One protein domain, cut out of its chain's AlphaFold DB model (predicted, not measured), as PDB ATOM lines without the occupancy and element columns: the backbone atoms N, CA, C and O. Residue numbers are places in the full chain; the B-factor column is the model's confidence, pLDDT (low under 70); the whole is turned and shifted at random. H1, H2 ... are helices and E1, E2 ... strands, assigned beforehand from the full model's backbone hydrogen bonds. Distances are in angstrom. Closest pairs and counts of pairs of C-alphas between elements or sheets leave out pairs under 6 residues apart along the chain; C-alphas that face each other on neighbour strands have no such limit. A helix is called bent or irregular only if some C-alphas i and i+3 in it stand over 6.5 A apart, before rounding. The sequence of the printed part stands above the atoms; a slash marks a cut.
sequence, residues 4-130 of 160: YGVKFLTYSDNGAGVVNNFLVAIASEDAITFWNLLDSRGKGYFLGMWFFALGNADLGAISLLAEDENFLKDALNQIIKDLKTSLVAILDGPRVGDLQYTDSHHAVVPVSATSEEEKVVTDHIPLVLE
ATOM      1  N   TYR A   4       9.146  -0.297  24.349       45.47
ATOM      2  CA  TYR A   4       8.124   0.347  25.141       45.47
ATOM      3  C   TYR A   4       8.465   0.236  26.618       45.47
ATOM      4  O   TYR A   4       8.830  -0.833  27.095       45.47
ATOM      5  N   GLY A   5       8.400   1.346  27.349       40.50
ATOM      6  CA  GLY A   5       8.683   1.369  28.785       40.50
ATOM      7  C   GLY A   5       7.400   1.472  29.593       40.50
ATOM      8  O   GLY A   5       6.687   2.465  29.455       40.50
ATOM      9  N   VAL A   6       7.115   0.492  30.451       52.50
ATOM     10  CA  VAL A   6       6.034   0.594  31.444       52.50
ATOM     11  C   VAL A   6       6.628   1.059  32.769       52.50
ATOM     12  O   VAL A   6       7.533   0.399  33.266       52.50
ATOM     13  N   LYS A   7       6.160   2.180  33.338       48.59
ATOM     14  CA  LYS A   7       6.727   2.785  34.560       48.59
ATOM     15  C   LYS A   7       5.941   2.417  35.827       48.59
ATOM     16  O   LYS A   7       4.729   2.547  35.858       48.59
ATOM     17  N   PHE A   8       6.658   2.063  36.888       44.38
ATOM     18  CA  PHE A   8       6.186   1.639  38.208       44.38
ATOM     19  C   PHE A   8       6.815   2.485  39.325       44.38
ATOM     20  O   PHE A   8       7.869   3.096  39.131       44.38
ATOM     21  N   LEU A   9       6.205   2.475  40.513       47.34
ATOM     22  CA  LEU A   9       6.849   2.887  41.767       47.34
ATOM     23  C   LEU A   9       7.521   1.684  42.468       47.34
ATOM     24  O   LEU A   9       7.118   0.542  42.262       47.34
ATOM     25  N   THR A  10       8.541   1.933  43.297       41.78
ATOM     26  CA  THR A  10       9.583   0.987  43.778       41.78
ATOM     27  C   THR A  10       9.200  -0.242  44.630       41.78
ATOM     28  O   THR A  10      10.083  -0.816  45.261       41.78
ATOM     29  N   TYR A  11       7.958  -0.735  44.631       48.44
ATOM     30  CA  TYR A  11       7.529  -1.812  45.553       48.44
ATOM     31  C   TYR A  11       6.881  -3.046  44.892       48.44
ATOM     32  O   TYR A  11       6.199  -3.814  45.564       48.44
ATOM     33  N   SER A  12       7.079  -3.262  43.586       49.78
ATOM     34  CA  SER A  12       6.657  -4.505  42.918       49.78
ATOM     35  C   SER A  12       7.843  -5.450  42.729       49.78
ATOM     36  O   SER A  12       8.673  -5.224  41.850       49.78
ATOM     37  N   ASP A  13       7.880  -6.541  43.497       49.81
ATOM     38  CA  ASP A  13       8.861  -7.627  43.332       49.81
ATOM     39  C   ASP A  13       8.655  -8.419  42.019       49.81
ATOM     40  O   ASP A  13       9.482  -9.251  41.654       49.81
ATOM     41  N   ASN A  14       7.555  -8.172  41.284       66.31
ATOM     42  CA  ASN A  14       7.210  -8.880  40.046       66.31
ATOM     43  C   ASN A  14       6.600  -7.955  38.972       66.31
ATOM     44  O   ASN A  14       5.496  -8.184  38.469       66.31
ATOM     45  N   GLY A  15       7.320  -6.890  38.602       66.12
ATOM     46  CA  GLY A  15       6.884  -5.964  37.548       66.12
ATOM     47  C   GLY A  15       6.624  -6.651  36.201       66.12
ATOM     48  O   GLY A  15       5.637  -6.342  35.535       66.12
ATOM     49  N   ALA A  16       7.454  -7.629  35.825       68.38
ATOM     50  CA  ALA A  16       7.307  -8.367  34.570       68.38
ATOM     51  C   ALA A  16       5.988  -9.159  34.502       68.38
ATOM     52  O   ALA A  16       5.301  -9.123  33.480       68.38
ATOM     53  N   GLY A  17       5.585  -9.815  35.596       71.56
ATOM     54  CA  GLY A  17       4.308 -10.528  35.670       71.56
ATOM     55  C   GLY A  17       3.101  -9.603  35.512       71.56
ATOM     56  O   GLY A  17       2.155  -9.939  34.801       71.56
ATOM     57  N   VAL A  18       3.153  -8.409  36.109       72.94
ATOM     58  CA  VAL A  18       2.086  -7.404  35.984       72.94
ATOM     59  C   VAL A  18       1.966  -6.898  34.545       72.94
ATOM     60  O   VAL A  18       0.860  -6.848  34.010       72.94
ATOM     61  N   VAL A  19       3.090  -6.584  33.891       73.00
ATOM     62  CA  VAL A  19       3.094  -6.196  32.469       73.00
ATOM     63  C   VAL A  19       2.549  -7.310  31.589       73.00
ATOM     64  O   VAL A  19       1.742  -7.045  30.702       73.00
ATOM     65  N   ASN A  20       2.956  -8.554  31.832       79.69
ATOM     66  CA  ASN A  20       2.483  -9.680  31.042       79.69
ATOM     67  C   ASN A  20       0.961  -9.853  31.172       79.69
ATOM     68  O   ASN A  20       0.265  -9.949  30.165       79.69
ATOM     69  N   ASN A  21       0.429  -9.795  32.396       78.62
ATOM     70  CA  ASN A  21      -1.013  -9.869  32.637       78.62
ATOM     71  C   ASN A  21      -1.768  -8.712  31.975       78.62
ATOM     72  O   ASN A  21      -2.848  -8.921  31.430       78.62
ATOM     73  N   PHE A  22      -1.193  -7.507  31.978       82.19
ATOM     74  CA  PHE A  22      -1.760  -6.366  31.267       82.19
ATOM     75  C   PHE A  22      -1.832  -6.618  29.759       82.19
ATOM     76  O   PHE A  22      -2.895  -6.468  29.164       82.19
ATOM     77  N   LEU A  23      -0.728  -7.036  29.133       81.81
ATOM     78  CA  LEU A  23      -0.690  -7.293  27.690       81.81
ATOM     79  C   LEU A  23      -1.660  -8.410  27.293       81.81
ATOM     80  O   LEU A  23      -2.353  -8.279  26.285       81.81
ATOM     81  N   VAL A  24      -1.764  -9.463  28.110       88.88
ATOM     82  CA  VAL A  24      -2.754 -10.535  27.933       88.88
ATOM     83  C   VAL A  24      -4.176  -9.984  28.033       88.88
ATOM     84  O   VAL A  24      -4.982 -10.245  27.143       88.88
ATOM     85  N   ALA A  25      -4.479  -9.175  29.052       85.31
ATOM     86  CA  ALA A  25      -5.802  -8.577  29.212       85.31
ATOM     87  C   ALA A  25      -6.185  -7.709  28.004       85.31
ATOM     88  O   ALA A  25      -7.295  -7.818  27.491       85.31
ATOM     89  N   ILE A  26      -5.254  -6.902  27.487       85.50
ATOM     90  CA  ILE A  26      -5.496  -6.098  26.285       85.50
ATOM     91  C   ILE A  26      -5.670  -6.979  25.039       85.50
ATOM     92  O   ILE A  26      -6.600  -6.757  24.265       85.50
ATOM     93  N   ALA A  27      -4.825  -7.996  24.838       89.06
ATOM     94  CA  ALA A  27      -4.929  -8.903  23.691       89.06
ATOM     95  C   ALA A  27      -6.280  -9.636  23.656       89.06
ATOM     96  O   ALA A  27      -6.908  -9.740  22.595       89.06
ATOM     97  N   SER A  28      -6.735 -10.098  24.821       93.81
ATOM     98  CA  SER A  28      -7.984 -10.836  25.013       93.81
ATOM     99  C   SER A  28      -9.220  -9.949  25.179       93.81
ATOM    100  O   SER A  28     -10.313 -10.486  25.322       93.81
ATOM    101  N   GLU A  29      -9.068  -8.621  25.140       92.25
ATOM    102  CA  GLU A  29     -10.143  -7.655  25.415       92.25
ATOM    103  C   GLU A  29     -10.826  -7.877  26.785       92.25
ATOM    104  O   GLU A  29     -12.019  -7.640  26.966       92.25
ATOM    105  N   ASP A  30     -10.054  -8.338  27.773       91.75
ATOM    106  CA  ASP A  30     -10.527  -8.675  29.114       91.75
ATOM    107  C   ASP A  30     -10.589  -7.432  30.012       91.75
ATOM    108  O   ASP A  30      -9.624  -7.042  30.680       91.75
ATOM    109  N   ALA A  31     -11.773  -6.823  30.038       88.50
ATOM    110  CA  ALA A  31     -12.069  -5.651  30.850       88.50
ATOM    111  C   ALA A  31     -11.955  -5.868  32.355       88.50
ATOM    112  O   ALA A  31     -11.577  -4.939  33.069       88.50
ATOM    113  N   ILE A  32     -12.243  -7.074  32.837       91.88
ATOM    114  CA  ILE A  32     -12.235  -7.360  34.269       91.88
ATOM    115  C   ILE A  32     -10.798  -7.494  34.753       91.88
ATOM    116  O   ILE A  32     -10.419  -6.867  35.743       91.88
ATOM    117  N   THR A  33      -9.968  -8.243  34.027       84.81
ATOM    118  CA  THR A  33      -8.541  -8.336  34.346       84.81
ATOM    119  C   THR A  33      -7.865  -6.974  34.204       84.81
ATOM    120  O   THR A  33      -7.125  -6.582  35.104       84.81
ATOM    121  N   PHE A  34      -8.168  -6.203  33.152       83.44
ATOM    122  CA  PHE A  34      -7.668  -4.832  33.017       83.44
ATOM    123  C   PHE A  34      -8.059  -3.963  34.222       83.44
ATOM    124  O   PHE A  34      -7.184  -3.362  34.840       83.44
ATOM    125  N   TRP A  35      -9.341  -3.944  34.607       85.44
ATOM    126  CA  TRP A  35      -9.824  -3.197  35.771       85.44
ATOM    127  C   TRP A  35      -9.126  -3.620  37.062       85.44
ATOM    128  O   TRP A  35      -8.728  -2.775  37.859       85.44
ATOM    129  N   ASN A  36      -8.944  -4.921  37.273       83.31
ATOM    130  CA  ASN A  36      -8.320  -5.454  38.479       83.31
ATOM    131  C   ASN A  36      -6.822  -5.179  38.561       83.31
ATOM    132  O   ASN A  36      -6.296  -5.080  39.667       83.31
ATOM    133  N   LEU A  37      -6.159  -5.029  37.416       77.19
ATOM    134  CA  LEU A  37      -4.772  -4.596  37.368       77.19
ATOM    135  C   LEU A  37      -4.629  -3.126  37.755       77.19
ATOM    136  O   LEU A  37      -3.586  -2.784  38.291       77.19
ATOM    137  N   LEU A  38      -5.643  -2.278  37.539       73.19
ATOM    138  CA  LEU A  38      -5.588  -0.870  37.937       73.19
ATOM    139  C   LEU A  38      -5.468  -0.707  39.455       73.19
ATOM    140  O   LEU A  38      -6.117  -1.385  40.258       73.19
ATOM    141  N   ASP A  39      -4.688   0.292  39.830       65.88
ATOM    142  CA  ASP A  39      -4.566   0.776  41.190       65.88
ATOM    143  C   ASP A  39      -5.772   1.601  41.655       65.88
ATOM    144  O   ASP A  39      -6.697   1.908  40.903       65.88
ATOM    145  N   SER A  40      -5.743   2.025  42.920       66.06
ATOM    146  CA  SER A  40      -6.751   2.919  43.492       66.06
ATOM    147  C   SER A  40      -6.865   4.249  42.737       66.06
ATOM    148  O   SER A  40      -7.976   4.761  42.597       66.06
ATOM    149  N   ARG A  41      -5.762   4.807  42.211       65.88
ATOM    150  CA  ARG A  41      -5.790   6.065  41.444       65.88
ATOM    151  C   ARG A  41      -6.349   5.882  40.040       65.88
ATOM    152  O   ARG A  41      -7.186   6.680  39.627       65.88
ATOM    153  N   GLY A  42      -5.933   4.844  39.323       70.19
ATOM    154  CA  GLY A  42      -6.444   4.474  38.009       70.19
ATOM    155  C   GLY A  42      -7.928   4.139  38.069       70.19
ATOM    156  O   GLY A  42      -8.711   4.693  37.301       70.19
ATOM    157  N   LYS A  43      -8.351   3.343  39.060       78.56
ATOM    158  CA  LYS A  43      -9.777   3.123  39.345       78.56
ATOM    159  C   LYS A  43     -10.481   4.434  39.687       78.56
ATOM    160  O   LYS A  43     -11.518   4.737  39.110       78.56
ATOM    161  N   GLY A  44      -9.887   5.258  40.553       74.81
ATOM    162  CA  GLY A  44     -10.403   6.577  40.926       74.81
ATOM    163  C   GLY A  44     -10.617   7.522  39.741       74.81
ATOM    164  O   GLY A  44     -11.613   8.241  39.708       74.81
ATOM    165  N   TYR A  45      -9.737   7.489  38.737       76.75
ATOM    166  CA  TYR A  45      -9.897   8.248  37.496       76.75
ATOM    167  C   TYR A  45     -11.162   7.834  36.739       76.75
ATOM    168  O   TYR A  45     -11.975   8.690  36.391       76.75
ATOM    169  N   PHE A  46     -11.361   6.531  36.523       80.44
ATOM    170  CA  PHE A  46     -12.556   6.021  35.848       80.44
ATOM    171  C   PHE A  46     -13.828   6.306  36.643       80.44
ATOM    172  O   PHE A  46     -14.794   6.796  36.068       80.44
ATOM    173  N   LEU A  47     -13.798   6.107  37.964       80.25
ATOM    174  CA  LEU A  47     -14.906   6.462  38.850       80.25
ATOM    175  C   LEU A  47     -15.250   7.954  38.739       80.25
ATOM    176  O   LEU A  47     -16.419   8.306  38.614       80.25
ATOM    177  N   GLY A  48     -14.245   8.836  38.718       72.88
ATOM    178  CA  GLY A  48     -14.439  10.275  38.535       72.88
ATOM    179  C   GLY A  48     -15.018  10.636  37.163       72.88
ATOM    180  O   GLY A  48     -15.924  11.465  37.077       72.88
ATOM    181  N   MET A  49     -14.549   9.986  36.093       77.69
ATOM    182  CA  MET A  49     -15.108  10.173  34.751       77.69
ATOM    183  C   MET A  49     -16.558   9.700  34.660       77.69
ATOM    184  O   MET A  49     -17.393  10.403  34.097       77.69
ATOM    185  N   TRP A  50     -16.874   8.532  35.219       81.25
ATOM    186  CA  TRP A  50     -18.232   7.997  35.225       81.25
ATOM    187  C   TRP A  50     -19.165   8.839  36.087       81.25
ATOM    188  O   TRP A  50     -20.284   9.107  35.663       81.25
ATOM    189  N   PHE A  51     -18.694   9.337  37.232       76.56
ATOM    190  CA  PHE A  51     -19.430  10.299  38.047       76.56
ATOM    191  C   PHE A  51     -19.790  11.556  37.245       76.56
ATOM    192  O   PHE A  51     -20.952  11.963  37.216       76.56
ATOM    193  N   PHE A  52     -18.823  12.132  36.523       74.25
ATOM    194  CA  PHE A  52     -19.070  13.295  35.669       74.25
ATOM    195  C   PHE A  52     -20.033  12.985  34.511       74.25
ATOM    196  O   PHE A  52     -20.924  13.780  34.220       74.25
ATOM    197  N   ALA A  53     -19.876  11.833  33.855       75.75
ATOM    198  CA  ALA A  53     -20.671  11.452  32.689       75.75
ATOM    199  C   ALA A  53     -22.116  11.058  33.036       75.75
ATOM    200  O   ALA A  53     -23.026  11.320  32.251       75.75
ATOM    201  N   LEU A  54     -22.336  10.427  34.193       77.62
ATOM    202  CA  LEU A  54     -23.646   9.914  34.598       77.62
ATOM    203  C   LEU A  54     -24.504  10.956  35.322       77.62
ATOM    204  O   LEU A  54     -25.709  10.740  35.431       77.62
ATOM    205  N   GLY A  55     -23.920  12.086  35.753       62.62
ATOM    206  CA  GLY A  55     -24.567  13.373  36.077       62.62
ATOM    207  C   GLY A  55     -25.541  13.415  37.266       62.62
ATOM    208  O   GLY A  55     -25.625  14.431  37.946       62.62
ATOM    209  N   ASN A  56     -26.251  12.321  37.539       71.50
ATOM    210  CA  ASN A  56     -27.283  12.167  38.565       71.50
ATOM    211  C   ASN A  56     -26.977  11.022  39.547       71.50
ATOM    212  O   ASN A  56     -27.749  10.797  40.476       71.50
ATOM    213  N   ALA A  57     -25.897  10.269  39.327       74.88
ATOM    214  CA  ALA A  57     -25.473   9.190  40.212       74.88
ATOM    215  C   ALA A  57     -24.526   9.738  41.286       74.88
ATOM    216  O   ALA A  57     -23.572  10.450  40.972       74.88
ATOM    217  N   ASP A  58     -24.773   9.403  42.551       82.44
ATOM    218  CA  ASP A  58     -23.806   9.676  43.611       82.44
ATOM    219  C   ASP A  58     -22.596   8.725  43.522       82.44
ATOM    220  O   ASP A  58     -22.609   7.710  42.819       82.44
ATOM    221  N   LEU A  59     -21.518   9.052  44.240       75.31
ATOM    222  CA  LEU A  59     -20.296   8.240  44.244       75.31
ATOM    223  C   LEU A  59     -20.520   6.808  44.758       75.31
ATOM    224  O   LEU A  59     -19.777   5.908  44.368       75.31
ATOM    225  N   GLY A  60     -21.527   6.581  45.606       78.19
ATOM    226  CA  GLY A  60     -21.879   5.249  46.101       78.19
ATOM    227  C   GLY A  60     -22.465   4.377  44.994       78.19
ATOM    228  O   GLY A  60     -22.009   3.255  44.789       78.19
ATOM    229  N   ALA A  61     -23.400   4.919  44.215       83.38
ATOM    230  CA  ALA A  61     -23.976   4.253  43.053       83.38
ATOM    231  C   ALA A  61     -22.918   3.956  41.978       83.38
ATOM    232  O   ALA A  61     -22.893   2.856  41.430       83.38
ATOM    233  N   ILE A  62     -22.002   4.896  41.718       83.19
ATOM    234  CA  ILE A  62     -20.879   4.676  40.790       83.19
ATOM    235  C   ILE A  62     -19.932   3.579  41.293       83.19
ATOM    236  O   ILE A  62     -19.465   2.765  40.501       83.19
ATOM    237  N   SER A  63     -19.669   3.528  42.600       83.00
ATOM    238  CA  SER A  63     -18.822   2.485  43.191       83.00
ATOM    239  C   SER A  63     -19.456   1.100  43.053       83.00
ATOM    240  O   SER A  63     -18.764   0.160  42.687       83.00
ATOM    241  N   LEU A  64     -20.775   0.989  43.257       88.00
ATOM    242  CA  LEU A  64     -21.516  -0.259  43.043       88.00
ATOM    243  C   LEU A  64     -21.511  -0.693  41.571       88.00
ATOM    244  O   LEU A  64     -21.336  -1.871  41.280       88.00
ATOM    245  N   LEU A  65     -21.655   0.246  40.628       87.81
ATOM    246  CA  LEU A  65     -21.521  -0.058  39.198       87.81
ATOM    247  C   LEU A  65     -20.117  -0.571  38.854       87.81
ATOM    248  O   LEU A  65     -19.976  -1.458  38.022       87.81
ATOM    249  N   ALA A  66     -19.081  -0.063  39.519       86.56
ATOM    250  CA  ALA A  66     -17.707  -0.519  39.328       86.56
ATOM    251  C   ALA A  66     -17.405  -1.904  39.937       86.56
ATOM    252  O   ALA A  66     -16.287  -2.402  39.785       86.56
ATOM    253  N   GLU A  67     -18.379  -2.524  40.608       89.88
ATOM    254  CA  GLU A  67     -18.361  -3.935  41.014       89.88
ATOM    255  C   GLU A  67     -19.178  -4.824  40.054       89.88
ATOM    256  O   GLU A  67     -19.052  -6.048  40.094       89.88
ATOM    257  N   ASP A  68     -19.986  -4.234  39.163       93.19
ATOM    258  CA  ASP A  68     -20.775  -4.959  38.167       93.19
ATOM    259  C   ASP A  68     -19.920  -5.291  36.935       93.19
ATOM    260  O   ASP A  68     -19.457  -4.419  36.196       93.19
ATOM    261  N   GLU A  69     -19.722  -6.587  36.681       93.25
ATOM    262  CA  GLU A  69     -18.904  -7.039  35.557       93.25
ATOM    263  C   GLU A  69     -19.439  -6.612  34.187       93.25
ATOM    264  O   GLU A  69     -18.645  -6.384  33.275       93.25
ATOM    265  N   ASN A  70     -20.759  -6.553  33.997       93.31
ATOM    266  CA  ASN A  70     -21.339  -6.166  32.712       93.31
ATOM    267  C   ASN A  70     -21.127  -4.675  32.477       93.31
ATOM    268  O   ASN A  70     -20.711  -4.285  31.389       93.31
ATOM    269  N   PHE A  71     -21.315  -3.861  33.518       92.12
ATOM    270  CA  PHE A  71     -20.990  -2.443  33.458       92.12
ATOM    271  C   PHE A  71     -19.510  -2.224  33.141       92.12
ATOM    272  O   PHE A  71     -19.194  -1.467  32.227       92.12
ATOM    273  N   LEU A  72     -18.596  -2.904  33.843       91.94
ATOM    274  CA  LEU A  72     -17.158  -2.791  33.587       91.94
ATOM    275  C   LEU A  72     -16.800  -3.206  32.159       91.94
ATOM    276  O   LEU A  72     -16.035  -2.505  31.494       91.94
ATOM    277  N   LYS A  73     -17.368  -4.316  31.673       92.56
ATOM    278  CA  LYS A  73     -17.189  -4.769  30.289       92.56
ATOM    279  C   LYS A  73     -17.634  -3.686  29.319       92.56
ATOM    280  O   LYS A  73     -16.827  -3.291  28.488       92.56
ATOM    281  N   ASP A  74     -18.841  -3.152  29.459       89.38
ATOM    282  CA  ASP A  74     -19.378  -2.138  28.547       89.38
ATOM    283  C   ASP A  74     -18.602  -0.815  28.613       89.38
ATOM    284  O   ASP A  74     -18.224  -0.256  27.579       89.38
ATOM    285  N   ALA A  75     -18.315  -0.334  29.821       86.00
ATOM    286  CA  ALA A  75     -17.666   0.950  30.060       86.00
ATOM    287  C   ALA A  75     -16.196   0.971  29.612       86.00
ATOM    288  O   ALA A  75     -15.696   2.020  29.201       86.00
ATOM    289  N   LEU A  76     -15.498  -0.169  29.683       85.75
ATOM    290  CA  LEU A  76     -14.075  -0.276  29.347       85.75
ATOM    291  C   LEU A  76     -13.821  -0.874  27.956       85.75
ATOM    292  O   LEU A  76     -12.708  -0.741  27.447       85.75
ATOM    293  N   ASN A  77     -14.830  -1.471  27.306       86.00
ATOM    294  CA  ASN A  77     -14.698  -2.148  26.007       86.00
ATOM    295  C   ASN A  77     -13.973  -1.292  24.963       86.00
ATOM    296  O   ASN A  77     -12.981  -1.713  24.370       86.00
ATOM    297  N   GLN A  78     -14.459  -0.065  24.744       76.62
ATOM    298  CA  GLN A  78     -13.896   0.813  23.719       76.62
ATOM    299  C   GLN A  78     -12.450   1.200  24.045       76.62
ATOM    300  O   GLN A  78     -11.597   1.198  23.165       76.62
ATOM    301  N   ILE A  79     -12.160   1.455  25.320       79.12
ATOM    302  CA  ILE A  79     -10.821   1.828  25.788       79.12
ATOM    303  C   ILE A  79      -9.839   0.688  25.536       79.12
ATOM    304  O   ILE A  79      -8.741   0.910  25.032       79.12
ATOM    305  N   ILE A  80     -10.239  -0.545  25.837       80.62
ATOM    306  CA  ILE A  80      -9.388  -1.717  25.640       80.62
ATOM    307  C   ILE A  80      -9.178  -2.003  24.155       80.62
ATOM    308  O   ILE A  80      -8.062  -2.331  23.758       80.62
ATOM    309  N   LYS A  81     -10.194  -1.807  23.311       79.62
ATOM    310  CA  LYS A  81     -10.052  -1.901  21.849       79.62
ATOM    311  C   LYS A  81      -9.093  -0.856  21.285       79.62
ATOM    312  O   LYS A  81      -8.261  -1.182  20.433       79.62
ATOM    313  N   ASP A  82      -9.163   0.374  21.780       73.75
ATOM    314  CA  ASP A  82      -8.263   1.454  21.375       73.75
ATOM    315  C   ASP A  82      -6.823   1.170  21.828       73.75
ATOM    316  O   ASP A  82      -5.871   1.367  21.063       73.75
ATOM    317  N   LEU A  83      -6.654   0.629  23.040       73.44
ATOM    318  CA  LEU A  83      -5.365   0.156  23.548       73.44
ATOM    319  C   LEU A  83      -4.829  -1.002  22.707       73.44
ATOM    320  O   LEU A  83      -3.685  -0.951  22.267       73.44
ATOM    321  N   LYS A  84      -5.645  -2.013  22.406       79.56
ATOM    322  CA  LYS A  84      -5.264  -3.154  21.563       79.56
ATOM    323  C   LYS A  84      -4.812  -2.710  20.176       79.56
ATOM    324  O   LYS A  84      -3.795  -3.188  19.683       79.56
ATOM    325  N   THR A  85      -5.522  -1.755  19.582       75.12
ATOM    326  CA  THR A  85      -5.159  -1.164  18.286       75.12
ATOM    327  C   THR A  85      -3.828  -0.420  18.373       75.12
ATOM    328  O   THR A  85      -2.965  -0.585  17.513       75.12
ATOM    329  N   SER A  86      -3.631   0.364  19.434       67.31
ATOM    330  CA  SER A  86      -2.410   1.152  19.649       67.31
ATOM    331  C   SER A  86      -1.189   0.283  19.975       67.31
ATOM    332  O   SER A  86      -0.063   0.656  19.659       67.31
ATOM    333  N   LEU A  87      -1.408  -0.883  20.589       73.06
ATOM    334  CA  LEU A  87      -0.369  -1.823  21.013       73.06
ATOM    335  C   LEU A  87      -0.193  -3.006  20.055       73.06
ATOM    336  O   LEU A  87       0.580  -3.911  20.358       73.06
ATOM    337  N   VAL A  88      -0.861  -3.007  18.897       78.00
ATOM    338  CA  VAL A  88      -0.921  -4.157  17.975       78.00
ATOM    339  C   VAL A  88       0.457  -4.735  17.631       78.00
ATOM    340  O   VAL A  88       0.625  -5.949  17.623       78.00
ATOM    341  N   ALA A  89       1.463  -3.877  17.439       71.06
ATOM    342  CA  ALA A  89       2.827  -4.294  17.115       71.06
ATOM    343  C   ALA A  89       3.522  -5.047  18.264       71.06
ATOM    344  O   ALA A  89       4.373  -5.892  18.016       71.06
ATOM    345  N   ILE A  90       3.177  -4.742  19.517       74.38
ATOM    346  CA  ILE A  90       3.738  -5.389  20.710       74.38
ATOM    347  C   ILE A  90       2.998  -6.684  21.025       74.38
ATOM    348  O   ILE A  90       3.610  -7.646  21.479       74.38
ATOM    349  N   LEU A  91       1.677  -6.696  20.825       80.94
ATOM    350  CA  LEU A  91       0.832  -7.844  21.153       80.94
ATOM    351  C   LEU A  91       1.153  -9.067  20.276       80.94
ATOM    352  O   LEU A  91       0.908 -10.193  20.705       80.94
ATOM    353  N   ASP A  92       1.753  -8.860  19.100       79.88
ATOM    354  CA  ASP A  92       2.273  -9.918  18.226       79.88
ATOM    355  C   ASP A  92       3.653 -10.431  18.699       79.88
ATOM    356  O   ASP A  92       4.717 -10.166  18.128       79.88
ATOM    357  N   GLY A  93       3.638 -11.135  19.832       78.88
ATOM    358  CA  GLY A  93       4.829 -11.697  20.474       78.88
ATOM    359  C   GLY A  93       5.561 -10.696  21.377       78.88
ATOM    360  O   GLY A  93       6.689 -10.296  21.080       78.88
ATOM    361  N   PRO A  94       4.961 -10.292  22.507       79.12
ATOM    362  CA  PRO A  94       5.615  -9.384  23.433       79.12
ATOM    363  C   PRO A  94       6.816 -10.059  24.097       79.12
ATOM    364  O   PRO A  94       6.720 -11.165  24.630       79.12
ATOM    365  N   ARG A  95       7.950  -9.362  24.131       79.00
ATOM    366  CA  ARG A  95       9.086  -9.716  24.988       79.00
ATOM    367  C   ARG A  95       9.129  -8.744  26.150       79.00
ATOM    368  O   ARG A  95       9.403  -7.563  25.955       79.00
ATOM    369  N   VAL A  96       8.837  -9.250  27.340       76.25
ATOM    370  CA  VAL A  96       8.900  -8.496  28.593       76.25
ATOM    371  C   VAL A  96      10.278  -8.731  29.204       76.25
ATOM    372  O   VAL A  96      10.659  -9.877  29.429       76.25
ATOM    373  N   GLY A  97      11.048  -7.664  29.402       69.50
ATOM    374  CA  GLY A  97      12.347  -7.736  30.067       69.50
ATOM    375  C   GLY A  97      12.242  -7.592  31.584       69.50
ATOM    376  O   GLY A  97      11.153  -7.533  32.154       69.50
ATOM    377  N   ASP A  98      13.396  -7.510  32.238       74.75
ATOM    378  CA  ASP A  98      13.470  -7.387  33.693       74.75
ATOM    379  C   ASP A  98      13.102  -5.981  34.186       74.75
ATOM    380  O   ASP A  98      13.226  -4.989  33.464       74.75
ATOM    381  N   LEU A  99      12.681  -5.893  35.449       69.19
ATOM    382  CA  LEU A  99      12.444  -4.623  36.132       69.19
ATOM    383  C   LEU A  99      13.754  -3.825  36.250       69.19
ATOM    384  O   LEU A  99      14.741  -4.298  36.809       69.19
ATOM    385  N   GLN A 100      13.748  -2.589  35.762       66.75
ATOM    386  CA  GLN A 100      14.879  -1.666  35.781       66.75
ATOM    387  C   GLN A 100      14.547  -0.454  36.643       66.75
ATOM    388  O   GLN A 100      13.613   0.286  36.352       66.75
ATOM    389  N   TYR A 101      15.318  -0.199  37.690       66.62
ATOM    390  CA  TYR A 101      15.127   0.988  38.523       66.62
ATOM    391  C   TYR A 101      15.688   2.224  37.816       66.62
ATOM    392  O   TYR A 101      16.869   2.259  37.472       66.62
ATOM    393  N   THR A 102      14.853   3.240  37.594       62.81
ATOM    394  CA  THR A 102      15.294   4.520  37.016       62.81
ATOM    395  C   THR A 102      15.766   5.492  38.094       62.81
ATOM    396  O   THR A 102      16.621   6.329  37.829       62.81
ATOM    397  N   ASP A 103      15.224   5.379  39.309       65.56
ATOM    398  CA  ASP A 103      15.695   6.062  40.515       65.56
ATOM    399  C   ASP A 103      15.180   5.332  41.779       65.56
ATOM    400  O   ASP A 103      14.653   4.224  41.698       65.56
ATOM    401  N   SER A 104      15.340   5.936  42.960       61.44
ATOM    402  CA  SER A 104      14.917   5.356  44.246       61.44
ATOM    403  C   SER A 104      13.400   5.221  44.429       61.44
ATOM    404  O   SER A 104      12.948   4.550  45.357       61.44
ATOM    405  N   HIS A 105      12.610   5.852  43.564       58.06
ATOM    406  CA  HIS A 105      11.152   5.888  43.630       58.06
ATOM    407  C   HIS A 105      10.492   5.294  42.389       58.06
ATOM    408  O   HIS A 105       9.323   4.934  42.454       58.06
ATOM    409  N   HIS A 106      11.231   5.107  41.298       58.00
ATOM    410  CA  HIS A 106      10.687   4.653  40.032       58.00
ATOM    411  C   HIS A 106      11.438   3.456  39.452       58.00
ATOM    412  O   HIS A 106      12.668   3.410  39.438       58.00
ATOM    413  N   ALA A 107      10.676   2.531  38.884       59.31
ATOM    414  CA  ALA A 107      11.180   1.427  38.087       59.31
ATOM    415  C   ALA A 107      10.434   1.342  36.753       59.31
ATOM    416  O   ALA A 107       9.355   1.905  36.601       59.31
ATOM    417  N   VAL A 108      11.006   0.668  35.767       63.53
ATOM    418  CA  VAL A 108      10.411   0.445  34.454       63.53
ATOM    419  C   VAL A 108      10.581  -1.005  34.041       63.53
ATOM    420  O   VAL A 108      11.581  -1.630  34.369       63.53
ATOM    421  N   VAL A 109       9.623  -1.542  33.300       62.81
ATOM    422  CA  VAL A 109       9.757  -2.844  32.641       62.81
ATOM    423  C   VAL A 109       9.784  -2.591  31.136       62.81
ATOM    424  O   VAL A 109       8.810  -2.040  30.604       62.81
ATOM    425  N   PRO A 110      10.883  -2.929  30.442       66.94
ATOM    426  CA  PRO A 110      10.962  -2.789  29.002       66.94
ATOM    427  C   PRO A 110      10.133  -3.884  28.325       66.94
ATOM    428  O   PRO A 110      10.150  -5.048  28.725       66.94
ATOM    429  N   VAL A 111       9.433  -3.505  27.267       65.31
ATOM    430  CA  VAL A 111       8.616  -4.381  26.433       65.31
ATOM    431  C   VAL A 111       9.013  -4.159  24.985       65.31
ATOM    432  O   VAL A 111       9.108  -3.019  24.541       65.31
ATOM    433  N   SER A 112       9.239  -5.217  24.219       70.88
ATOM    434  CA  SER A 112       9.564  -5.093  22.797       70.88
ATOM    435  C   SER A 112       8.745  -6.038  21.933       70.88
ATOM    436  O   SER A 112       8.427  -7.149  22.354       70.88
ATOM    437  N   ALA A 113       8.471  -5.608  20.703       72.69
ATOM    438  CA  ALA A 113       7.902  -6.452  19.658       72.69
ATOM    439  C   ALA A 113       8.930  -7.469  19.130       72.69
ATOM    440  O   ALA A 113      10.141  -7.253  19.238       72.69
ATOM    441  N   THR A 114       8.457  -8.546  18.499       66.94
ATOM    442  CA  THR A 114       9.324  -9.576  17.895       66.94
ATOM    443  C   THR A 114      10.057  -9.097  16.626       66.94
ATOM    444  O   THR A 114      10.990  -9.767  16.191       66.94
ATOM    445  N   SER A 115       9.689  -7.956  16.022       56.97
ATOM    446  CA  SER A 115      10.184  -7.575  14.687       56.97
ATOM    447  C   SER A 115      11.637  -7.057  14.643       56.97
ATOM    448  O   SER A 115      12.106  -6.303  15.502       56.97
ATOM    449  N   GLU A 116      12.342  -7.468  13.584       50.44
ATOM    450  CA  GLU A 116      13.785  -7.296  13.344       50.44
ATOM    451  C   GLU A 116      14.221  -5.889  12.874       50.44
ATOM    452  O   GLU A 116      15.396  -5.676  12.598       50.44
ATOM    453  N   GLU A 117      13.342  -4.885  12.803       45.03
ATOM    454  CA  GLU A 117      13.744  -3.574  12.264       45.03
ATOM    455  C   GLU A 117      14.449  -2.692  13.308       45.03
ATOM    456  O   GLU A 117      13.858  -2.296  14.315       45.03
ATOM    457  N   GLU A 118      15.721  -2.358  13.059       41.91
ATOM    458  CA  GLU A 118      16.652  -1.532  13.856       41.91
ATOM    459  C   GLU A 118      16.236  -0.051  14.041       41.91
ATOM    460  O   GLU A 118      17.022   0.873  13.841       41.91
ATOM    461  N   LYS A 119      15.003   0.225  14.475       41.00
ATOM    462  CA  LYS A 119      14.638   1.533  15.035       41.00
ATOM    463  C   LYS A 119      14.296   1.411  16.510       41.00
ATOM    464  O   LYS A 119      13.251   0.882  16.877       41.00
ATOM    465  N   VAL A 120      15.200   1.926  17.342       38.78
ATOM    466  CA  VAL A 120      14.974   2.168  18.770       38.78
ATOM    467  C   VAL A 120      14.063   3.388  18.884       38.78
ATOM    468  O   VAL A 120      14.525   4.526  18.871       38.78
ATOM    469  N   VAL A 121      12.756   3.157  18.929       38.88
ATOM    470  CA  VAL A 121      11.801   4.153  19.425       38.88
ATOM    471  C   VAL A 121      11.471   3.724  20.845       38.88
ATOM    472  O   VAL A 121      10.972   2.616  21.019       38.88
ATOM    473  N   THR A 122      11.830   4.540  21.838       39.97
ATOM    474  CA  THR A 122      11.571   4.276  23.262       39.97
ATOM    475  C   THR A 122      10.286   4.990  23.690       39.97
ATOM    476  O   THR A 122      10.335   6.026  24.356       39.97
ATOM    477  N   ASP A 123       9.128   4.479  23.272       38.91
ATOM    478  CA  ASP A 123       7.836   5.082  23.618       38.91
ATOM    479  C   ASP A 123       7.302   4.485  24.920       38.91
ATOM    480  O   ASP A 123       7.099   3.287  25.062       38.91
ATOM    481  N   HIS A 124       7.087   5.315  25.933       41.72
ATOM    482  CA  HIS A 124       6.662   4.825  27.240       41.72
ATOM    483  C   HIS A 124       5.144   4.630  27.228       41.72
ATOM    484  O   HIS A 124       4.420   5.556  26.872       41.72
ATOM    485  N   ILE A 125       4.661   3.453  27.635       45.22
ATOM    486  CA  ILE A 125       3.236   3.231  27.898       45.22
ATOM    487  C   ILE A 125       3.029   3.571  29.379       45.22
ATOM    488  O   ILE A 125       3.492   2.824  30.247       45.22
ATOM    489  N   PRO A 126       2.390   4.705  29.709       40.56
ATOM    490  CA  PRO A 126       2.205   5.125  31.090       40.56
ATOM    491  C   PRO A 126       1.107   4.274  31.741       40.56
ATOM    492  O   PRO A 126      -0.051   4.679  31.790       40.56
ATOM    493  N   LEU A 127       1.452   3.093  32.251       43.31
ATOM    494  CA  LEU A 127       0.582   2.363  33.176       43.31
ATOM    495  C   LEU A 127       0.923   2.831  34.583       43.31
ATOM    496  O   LEU A 127       1.875   2.362  35.194       43.31
ATOM    497  N   VAL A 128       0.184   3.828  35.062       38.16
ATOM    498  CA  VAL A 128       0.313   4.295  36.443       38.16
ATOM    499  C   VAL A 128      -0.341   3.247  37.339       38.16
ATOM    500  O   VAL A 128      -1.546   3.039  37.265       38.16
ATOM    501  N   LEU A 129       0.481   2.566  38.135       36.75
ATOM    502  CA  LEU A 129       0.079   1.589  39.141       36.75
ATOM    503  C   LEU A 129       0.639   2.042  40.493       36.75
ATOM    504  O   LEU A 129       1.839   1.921  40.747       36.75
ATOM    505  N   GLU A 130      -0.204   2.604  41.350       36.25
ATOM    506  CA  GLU A 130       0.068   2.862  42.758       36.25
ATOM    507  C   GLU A 130      -0.442   1.712  43.642       36.25
ATOM    508  O   GLU A 130      -1.532   1.173  43.493       36.25
TER     509      GLU A 130
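AT A GLANCE: This is residues 4 to 130 of the 160 residues of an uncharacterized protein of Desulfotomaculum arcticum DSM 17038 (UniProt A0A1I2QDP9). A small, twisted sheet of three strands, E2, E1 and E3, makes one end of an elongated domain, with H1 over one face and H2 folding back beside H1. H5 runs across the link end of this helical hairpin, and H3 and H4 make the far end. The printed part has 127 residues, with six named helices and three named strands in the order E1 H1 H2 H3 H4 H5 H6 E2 E3. The sheet, order E2 E1 E3, is mixed, and the class is mixed, helices and strands. The whole is compact by its radius of gyration of the C-alphas, 16.0 A, and spans 52 by 32 by 20 A.

HOW THE PARTS SIT: E1, residues 4 to 9, is the inner strand. E2, residues 106 to 112, is its antiparallel neighbour, with N 4 and O 111 2.7 A apart, within hydrogen-bond range. E3, residues 122 to 125, is its parallel neighbour, with N 125 and O 5 at 2.9 A. H1, residues 15 to 27, is on the sheet at a height of 9.0 A, in two layers, a helix on one face of a sheet; the closest C-alphas of H1 and E2 are those of Ala 16 and Val 109, 6.3 A. H1 and H2, residues 31 to 37, form a hairpin and touch at Ala 25 and Phe 34, their closest C-alphas, 5.7 A, at a shallow tilt of 11 degrees, opposite ways. H3, residues 40 to 54, touches H4, residues 59 to 65, with its residues 47 to 51 alone, about perpendicular at 82 degrees; the closest C-alphas are those of Phe 51 and Ile 62, 6.4 A. H5, residues 69 to 86, touches H2, about perpendicular at 83 degrees, the closest C-alphas being those of Ala 31 and Lys 73, 5.2 A. H3 and H5 are apart. H6, residues 88 to 91, only grazes the sheet. In H1, H2, H3 and H4 every O i to N i+4 pair is within hydrogen-bond range; in H5 12 of 14 are, and H6 is too short for such a pair.

IN THESE COORDINATES: E1 begins at C-alpha 4, (8.124, 0.347, 25.141). H1 is 18.4 A long, H3 20.3 A, H5 24.3 A and E2 19.8 A. H5 is irregular, C-alphas 75 and 78 being 7.4 A apart, with a kink of 48 degrees near residue 76. E3 ends at C-alpha 125, (3.236, 3.231, 27.898).

THE WHOLE: The C-alphas of Asn 56 and Glu 118, the two farthest apart, are 52.2 A apart. The printed part has no cut. The link from H6 to E2, 14 residues, is long. The mean pLDDT of the printed part is 70.5; 49 residues are under 70, among them 4 to 16, 99 to 111 and 114 to 130.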